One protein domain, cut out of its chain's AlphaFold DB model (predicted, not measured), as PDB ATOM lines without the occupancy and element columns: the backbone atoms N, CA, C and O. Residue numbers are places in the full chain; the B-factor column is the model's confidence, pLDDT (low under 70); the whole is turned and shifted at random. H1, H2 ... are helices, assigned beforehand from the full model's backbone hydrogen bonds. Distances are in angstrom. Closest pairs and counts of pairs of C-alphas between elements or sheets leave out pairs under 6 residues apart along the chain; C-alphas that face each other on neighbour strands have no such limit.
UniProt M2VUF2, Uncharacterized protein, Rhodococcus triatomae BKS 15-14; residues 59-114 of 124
ATOM      1  N   ASP A  59      43.224  40.441  -8.857       83.31
ATOM      2  CA  ASP A  59      43.889  39.153  -9.100       83.31
ATOM      3  C   ASP A  59      43.535  38.103  -8.038       83.31
ATOM      4  O   ASP A  59      43.284  36.939  -8.349       83.31
ATOM      5  N   ARG A  60      43.458  38.518  -6.767       83.62
ATOM      6  CA  ARG A  60      43.082  37.632  -5.658       83.62
ATOM      7  C   ARG A  60      41.608  37.253  -5.705       83.62
ATOM      8  O   ARG A  60      41.274  36.123  -5.361       83.62
ATOM      9  N   ARG A  61      40.737  38.160  -6.159       84.31
ATOM     10  CA  ARG A  61      39.319  37.859  -6.403       84.31
ATOM     11  C   ARG A  61      39.163  36.833  -7.521       84.31
ATOM     12  O   ARG A  61      38.477  35.843  -7.313       84.31
ATOM     13  N   ILE A  62      39.875  36.998  -8.637       88.19
ATOM     14  CA  ILE A  62      39.854  36.035  -9.750       88.19
ATOM     15  C   ILE A  62      40.343  34.657  -9.289       88.19
ATOM     16  O   ILE A  62      39.718  33.647  -9.600       88.19
ATOM     17  N   ALA A  63      41.436  34.598  -8.522       90.00
ATOM     18  CA  ALA A  63      41.938  33.337  -7.979       90.00
ATOM     19  C   ALA A  63      40.928  32.672  -7.026       90.00
ATOM     20  O   ALA A  63      40.717  31.461  -7.103       90.00
ATOM     21  N   ALA A  64      40.282  33.458  -6.160       87.88
ATOM     22  CA  ALA A  64      39.244  32.966  -5.260       87.88
ATOM     23  C   ALA A  64      37.999  32.476  -6.018       87.88
ATOM     24  O   ALA A  64      37.462  31.424  -5.677       87.88
ATOM     25  N   ASP A  65      37.574  33.187  -7.065       88.25
ATOM     26  CA  ASP A  65      36.473  32.775  -7.939       88.25
ATOM     27  C   ASP A  65      36.790  31.469  -8.661       88.25
ATOM     28  O   ASP A  65      35.955  30.567  -8.706       88.25
ATOM     29  N   LEU A  66      38.004  31.329  -9.196       91.38
ATOM     30  CA  LEU A  66      38.423  30.106  -9.873       91.38
ATOM     31  C   LEU A  66      38.411  28.907  -8.920       91.38
ATOM     32  O   LEU A  66      37.893  27.847  -9.273       91.38
ATOM     33  N   LEU A  67      38.945  29.083  -7.710       91.00
ATOM     34  CA  LEU A  67      38.919  28.048  -6.680       91.00
ATOM     35  C   LEU A  67      37.477  27.664  -6.327       91.00
ATOM     36  O   LEU A  67      37.139  26.482  -6.324       91.00
ATOM     37  N   TYR A  68      36.607  28.656  -6.131       89.44
ATOM     38  CA  TYR A  68      35.194  28.438  -5.837       89.44
ATOM     39  C   TYR A  68      34.465  27.669  -6.951       89.44
ATOM     40  O   TYR A  68      33.681  26.764  -6.669       89.44
ATOM     41  N   GLN A  69      34.754  27.955  -8.227       89.81
ATOM     42  CA  GLN A  69      34.187  27.205  -9.356       89.81
ATOM     43  C   GLN A  69      34.613  25.730  -9.348       89.81
ATOM     44  O   GLN A  69      33.801  24.846  -9.629       89.81
ATOM     45  N   VAL A  70      35.868  25.438  -8.995       91.69
ATOM     46  CA  VAL A  70      36.352  24.055  -8.851       91.69
ATOM     47  C   VAL A  70      35.633  23.344  -7.704       91.69
ATOM     48  O   VAL A  70      35.178  22.211  -7.868       91.69
ATOM     49  N   GLU A  71      35.478  24.008  -6.560       89.75
ATOM     50  CA  GLU A  71      34.774  23.458  -5.400       89.75
ATOM     51  C   GLU A  71      33.295  23.180  -5.697       89.75
ATOM     52  O   GLU A  71      32.802  22.102  -5.359       89.75
ATOM     53  N   ILE A  72      32.598  24.096  -6.382       88.94
ATOM     54  CA  ILE A  72      31.215  23.881  -6.832       88.94
ATOM     55  C   ILE A  72      31.134  22.658  -7.739       88.94
ATOM     56  O   ILE A  72      30.263  21.811  -7.547       88.94
ATOM     57  N   ASN A  73      32.021  22.548  -8.728       90.12
ATOM     58  CA  ASN A  73      31.991  21.426  -9.662       90.12
ATOM     59  C   ASN A  73      32.179  20.092  -8.933       90.12
ATOM     60  O   ASN A  73      31.457  19.133  -9.207       90.12
ATOM     61  N   ASN A  74      33.088  20.041  -7.959       89.06
ATOM     62  CA  ASN A  74      33.272  18.862  -7.116       89.06
ATOM     63  C   ASN A  74      32.025  18.567  -6.271       89.06
ATOM     64  O   ASN A  74      31.590  17.421  -6.198       89.06
ATOM     65  N   TRP A  75      31.405  19.591  -5.682       90.00
ATOM     66  CA  TRP A  75      30.168  19.452  -4.914       90.00
ATOM     67  C   TRP A  75      29.008  18.897  -5.758       90.00
ATOM     68  O   TRP A  75      28.304  17.985  -5.312       90.00
ATOM     69  N   ILE A  76      28.849  19.384  -6.995       89.56
ATOM     70  CA  ILE A  76      27.862  18.880  -7.962       89.56
ATOM     71  C   ILE A  76      28.124  17.403  -8.270       89.56
ATOM     72  O   ILE A  76      27.188  16.601  -8.240       89.56
ATOM     73  N   GLN A  77      29.379  17.028  -8.539       87.94
ATOM     74  CA  GLN A  77      29.742  15.638  -8.838       87.94
ATOM     75  C   GLN A  77      29.509  14.694  -7.656       87.94
ATOM     76  O   GLN A  77      29.138  13.540  -7.850       87.94
ATOM     77  N   LEU A  78      29.660  15.188  -6.429       88.00
ATOM     78  CA  LEU A  78      29.358  14.446  -5.206       88.00
ATOM     79  C   LEU A  78      27.869  14.501  -4.819       88.00
ATOM     80  O   LEU A  78      27.510  14.126  -3.700       88.00
ATOM     81  N   HIS A  79      26.998  14.973  -5.719       81.06
ATOM     82  CA  HIS A  79      25.548  15.091  -5.530       81.06
ATOM     83  C   HIS A  79      25.137  15.832  -4.248       81.06
ATOM     84  O   HIS A  79      24.107  15.532  -3.649       81.06
ATOM     85  N   GLY A  80      25.945  16.793  -3.802       74.69
ATOM     86  CA  GLY A  80      25.663  17.544  -2.584       74.69
ATOM     87  C   GLY A  80      25.767  16.738  -1.287       74.69
ATOM     88  O   GLY A  80      25.186  17.129  -0.280       74.69
ATOM     89  N   SER A  81      26.534  15.641  -1.288       76.75
ATOM     90  CA  SER A  81      26.819  14.845  -0.078       76.75
ATOM     91  C   SER A  81      27.653  15.602   0.969       76.75
ATOM     92  O   SER A  81      27.797  15.148   2.101       76.75
ATOM     93  N   ILE A  82      28.219  16.749   0.591       77.81
ATOM     94  CA  ILE A  82      29.004  17.660   1.430       77.81
ATOM     95  C   ILE A  82      28.293  19.026   1.410       77.81
ATOM     96  O   ILE A  82      27.593  19.314   0.435       77.81
ATOM     97  N   PRO A  83      28.419  19.882   2.442       82.06
ATOM     98  CA  PRO A  83      27.903  21.247   2.389       82.06
ATOM     99  C   PRO A  83      28.383  22.011   1.143       82.06
ATOM    100  O   PRO A  83      29.515  21.794   0.701       82.06
ATOM    101  N   PRO A  84      27.548  22.898   0.570       81.19
ATOM    102  CA  PRO A  84      27.969  23.721  -0.553       81.19
ATOM    103  C   PRO A  84      29.132  24.629  -0.127       81.19
ATOM    104  O   PRO A  84      29.109  25.166   0.987       81.19
ATOM    105  N   PRO A  85      30.146  24.810  -0.989       85.69
ATOM    106  CA  PRO A  85      31.244  25.720  -0.696       85.69
ATOM    107  C   PRO A  85      30.721  27.149  -0.523       85.69
ATOM    108  O   PRO A  85      29.691  27.527  -1.087       85.69
ATOM    109  N   THR A  86      31.429  27.954   0.270       83.12
ATOM    110  CA  THR A  86      31.118  29.377   0.479       83.12
ATOM    111  C   THR A  86      32.209  30.224  -0.182       83.12
ATOM    112  O   THR A  86      33.385  29.920   0.019       83.12
ATOM    113  N   PRO A  87      31.874  31.283  -0.944       80.50
ATOM    114  CA  PRO A  87      32.881  32.139  -1.567       80.50
ATOM    115  C   PRO A  87      33.810  32.781  -0.527       80.50
ATOM    116  O   PRO A  87      33.340  33.369   0.446       80.50
ATOM    117  N   LEU A  88      35.125  32.729  -0.757       75.94
ATOM    118  CA  LEU A  88      36.134  33.188   0.212       75.94
ATOM    119  C   LEU A  88      36.086  34.694   0.520       75.94
ATOM    120  O   LEU A  88      36.453  35.102   1.618       75.94
ATOM    121  N   TYR A  89      35.657  35.521  -0.435       67.44
ATOM    122  CA  TYR A  89      35.585  36.977  -0.277       67.44
ATOM    123  C   TYR A  89      34.178  37.490   0.026       67.44
ATOM    124  O   TYR A  89      33.971  38.702   0.057       67.44
ATOM    125  N   ALA A  90      33.209  36.602   0.266       55.78
ATOM    126  CA  ALA A  90      31.929  37.008   0.817       55.78
ATOM    127  C   ALA A  90      32.158  37.442   2.272       55.78
ATOM    128  O   ALA A  90      31.995  36.666   3.213       55.78
ATOM    129  N   SER A  91      32.567  38.698   2.470       46.34
ATOM    130  CA  SER A  91      32.369  39.344   3.758       46.34
ATOM    131  C   SER A  91      30.880  39.202   4.093       46.34
ATOM    132  O   SER A  91      30.029  39.271   3.205       46.34
ATOM    133  N   ALA A  92      30.526  38.997   5.359       41.81
ATOM    134  CA  ALA A  92      29.122  38.936   5.768       41.81
ATOM    135  C   ALA A  92      28.313  40.201   5.373       41.81
ATOM    136  O   ALA A  92      27.087  40.173   5.432       41.81
ATOM    137  N   ALA A  93      28.982  41.283   4.942       44.34
ATOM    138  CA  ALA A  93      28.370  42.480   4.371       44.34
ATOM    139  C   ALA A  93      28.062  42.367   2.861       44.34
ATOM    140  O   ALA A  93      27.090  42.962   2.402       44.34
ATOM    141  N   ASP A  94      28.820  41.569   2.103       47.38
ATOM    142  CA  ASP A  94      28.612  41.319   0.665       47.38
ATOM    143  C   ASP A  94      27.819  40.028   0.392       47.38
ATOM    144  O   ASP A  94      27.326  39.796  -0.712       47.38
ATOM    145  N   ALA A  95      27.657  39.182   1.413       46.56
ATOM    146  CA  ALA A  95      26.965  37.900   1.353       46.56
ATOM    147  C   ALA A  95      25.429  38.012   1.337       46.56
ATOM    148  O   ALA A  95      24.748  37.061   1.723       46.56
ATOM    149  N   THR A  96      24.834  39.130   0.907       39.00
ATOM    150  CA  THR A  96      23.418  39.062   0.534       39.00
ATOM    151  C   THR A  96      23.335  38.212  -0.726       39.00
ATOM    152  O   THR A  96      23.833  38.655  -1.765       39.00
ATOM    153  N   PRO A  97      22.726  37.011  -0.688       43.25
ATOM    154  CA  PRO A  97      22.486  36.275  -1.912       43.25
ATOM    155  C   PRO A  97      21.691  37.208  -2.817       43.25
ATOM    156  O   PRO A  97      20.600  37.656  -2.448       43.25
ATOM    157  N   VAL A  98      22.250  37.540  -3.981       42.72
ATOM    158  CA  VAL A  98      21.496  38.222  -5.028       42.72
ATOM    159  C   VAL A  98      20.388  37.251  -5.403       42.72
ATOM    160  O   VAL A  98      20.575  36.349  -6.216       42.72
ATOM    161  N   LYS A  99      19.224  37.383  -4.757       42.66
ATOM    162  CA  LYS A  99      18.002  36.720  -5.195       42.66
ATOM    163  C   LYS A  99      17.758  37.255  -6.592       42.66
ATOM    164  O   LYS A  99      17.280  38.379  -6.746       42.66
ATOM    165  N   ALA A 100      18.133  36.479  -7.605       49.91
ATOM    166  CA  ALA A 100      17.799  36.792  -8.976       49.91
ATOM    167  C   ALA A 100      16.276  36.950  -9.017       49.91
ATOM    168  O   ALA A 100      15.533  35.984  -8.816       49.91
ATOM    169  N   LYS A 101      15.818  38.197  -9.197       48.56
ATOM    170  CA  LYS A 101      14.404  38.598  -9.090       48.56
ATOM    171  C   LYS A 101      13.486  37.798 -10.026       48.56
ATOM    172  O   LYS A 101      12.287  37.757  -9.791       48.56
ATOM    173  N   ASN A 102      14.063  37.110 -11.013       55.22
ATOM    174  CA  ASN A 102      13.368  36.326 -12.031       55.22
ATOM    175  C   ASN A 102      13.791  34.845 -12.051       55.22
ATOM    176  O   ASN A 102      13.765  34.212 -13.106       55.22
ATOM    177  N   SER A 103      14.212  34.284 -10.915       56.97
ATOM    178  CA  SER A 103      14.485  32.843 -10.818       56.97
ATOM    179  C   SER A 103      13.187  32.072 -11.065       56.97
ATOM    180  O   SER A 103      12.276  32.111 -10.238       56.97
ATOM    181  N   LEU A 104      13.077  31.393 -12.208       65.44
ATOM    182  CA  LEU A 104      11.962  30.483 -12.454       65.44
ATOM    183  C   LEU A 104      12.031  29.336 -11.431       65.44
ATOM    184  O   LEU A 104      13.117  28.788 -11.224       65.44
ATOM    185  N   PRO A 105      10.909  28.953 -10.796       75.00
ATOM    186  CA  PRO A 105      10.891  27.794  -9.916       75.00
ATOM    187  C   PRO A 105      11.359  26.544 -10.671       75.00
ATOM    188  O   PRO A 105      11.063  26.366 -11.854       75.00
ATOM    189  N   GLU A 106      12.097  25.668  -9.987       62.69
ATOM    190  CA  GLU A 106      12.778  24.513 -10.593       62.69
ATOM    191  C   GLU A 106      11.828  23.590 -11.380       62.69
ATOM    192  O   GLU A 106      12.197  23.030 -12.415       62.69
ATOM    193  N   SER A 107      10.575  23.478 -10.938       75.25
ATOM    194  CA  SER A 107       9.515  22.744 -11.637       75.25
ATOM    195  C   SER A 107       9.253  23.280 -13.050       75.25
ATOM    196  O   SER A 107       9.084  22.499 -13.989       75.25
ATOM    197  N   GLU A 108       9.282  24.599 -13.219       76.38
ATOM    198  CA  GLU A 108       9.030  25.278 -14.488       76.38
ATOM    199  C   GLU A 108      10.249  25.193 -15.417       76.38
ATOM    200  O   GLU A 108      10.105  24.954 -16.618       76.38
ATOM    201  N   LEU A 109      11.465  25.279 -14.863       74.12
ATOM    202  CA  LEU A 109      12.706  25.028 -15.607       74.12
ATOM    203  C   LEU A 109      12.744  23.603 -16.170       74.12
ATOM    204  O   LEU A 109      12.992  23.419 -17.363       74.12
ATOM    205  N   ARG A 110      12.420  22.594 -15.351       76.38
ATOM    206  CA  ARG A 110      12.360  21.186 -15.785       76.38
ATOM    207  C   ARG A 110      11.313  20.964 -16.875       76.38
ATOM    208  O   ARG A 110      11.544  20.174 -17.791       76.38
ATOM    209  N   LYS A 111      10.176  21.660 -16.803       82.88
ATOM    210  CA  LYS A 111       9.125  21.607 -17.826       82.88
ATOM    211  C   LYS A 111       9.611  22.179 -19.159       82.88
ATOM    212  O   LYS A 111       9.440  21.533 -20.190       82.88
ATOM    213  N   ARG A 112      10.275  23.339 -19.138       76.06
ATOM    214  CA  ARG A 112      10.842  23.974 -20.341       76.06
ATOM    215  C   ARG A 112      11.973  23.158 -20.958       76.06
ATOM    216  O   ARG A 112      12.003  22.999 -22.170       76.06
ATOM    217  N   LEU A 113      12.850  22.582 -20.138       73.44
ATOM    218  CA  LEU A 113      13.945  21.737 -20.620       73.44
ATOM    219  C   LEU A 113      13.427  20.465 -21.312       73.44
ATOM    220  O   LEU A 113      13.988  20.030 -22.312       73.44
ATOM    221  N   LYS A 114      12.328  19.885 -20.807       76.00
ATOM    222  CA  LYS A 114      11.648  18.757 -21.462       76.00
ATOM    223  C   LYS A 114      10.954  19.168 -22.758       76.00
ATOM    224  O   LYS A 114      10.984  18.398 -23.709       76.00
TER     225      LYS A 114
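AT A GLANCE: This is residues 59 to 114 of the 124 residues of an uncharacterized protein of Rhodococcus triatomae BKS 15-14 (UniProt M2VUF2). One long helix, H1, has the chain folded back along it, and from this body an extended arm, residues 96 to 114, sticks out and ends in a short helix, H2. The printed part has 56 residues, with two named helices in the order H1, H2 and no named strand; its class is all helix. It is loose, with a radius of gyration of the C-alphas of 14.4 A and spans of 40 by 28 by 20 A.

HOW THE PARTS SIT: H1, residues 59 to 77, and H2, residues 106 to 114, are apart. H2 stands free together with residues 96 to 105. In H1 and H2 every O i to N i+4 pair is within hydrogen-bond range.

IN THESE COORDINATES: H1 begins at C-alpha 59 (43.889, 39.153, -9.100) and measures 27.4 A from first to last C-alpha. H2 measures 12.4 A and ends at C-alpha 114 (11.648, 18.757, -21.462).

THE WHOLE: The C-alphas of Asp 59 and Lys 114, the two farthest apart, are 40.1 A apart. The link from H1 to H2, residues 78 to 105, is long. The printed part has no cut. Confidence is low, with pLDDT under 70, at residues 89 to 104 and residue 106.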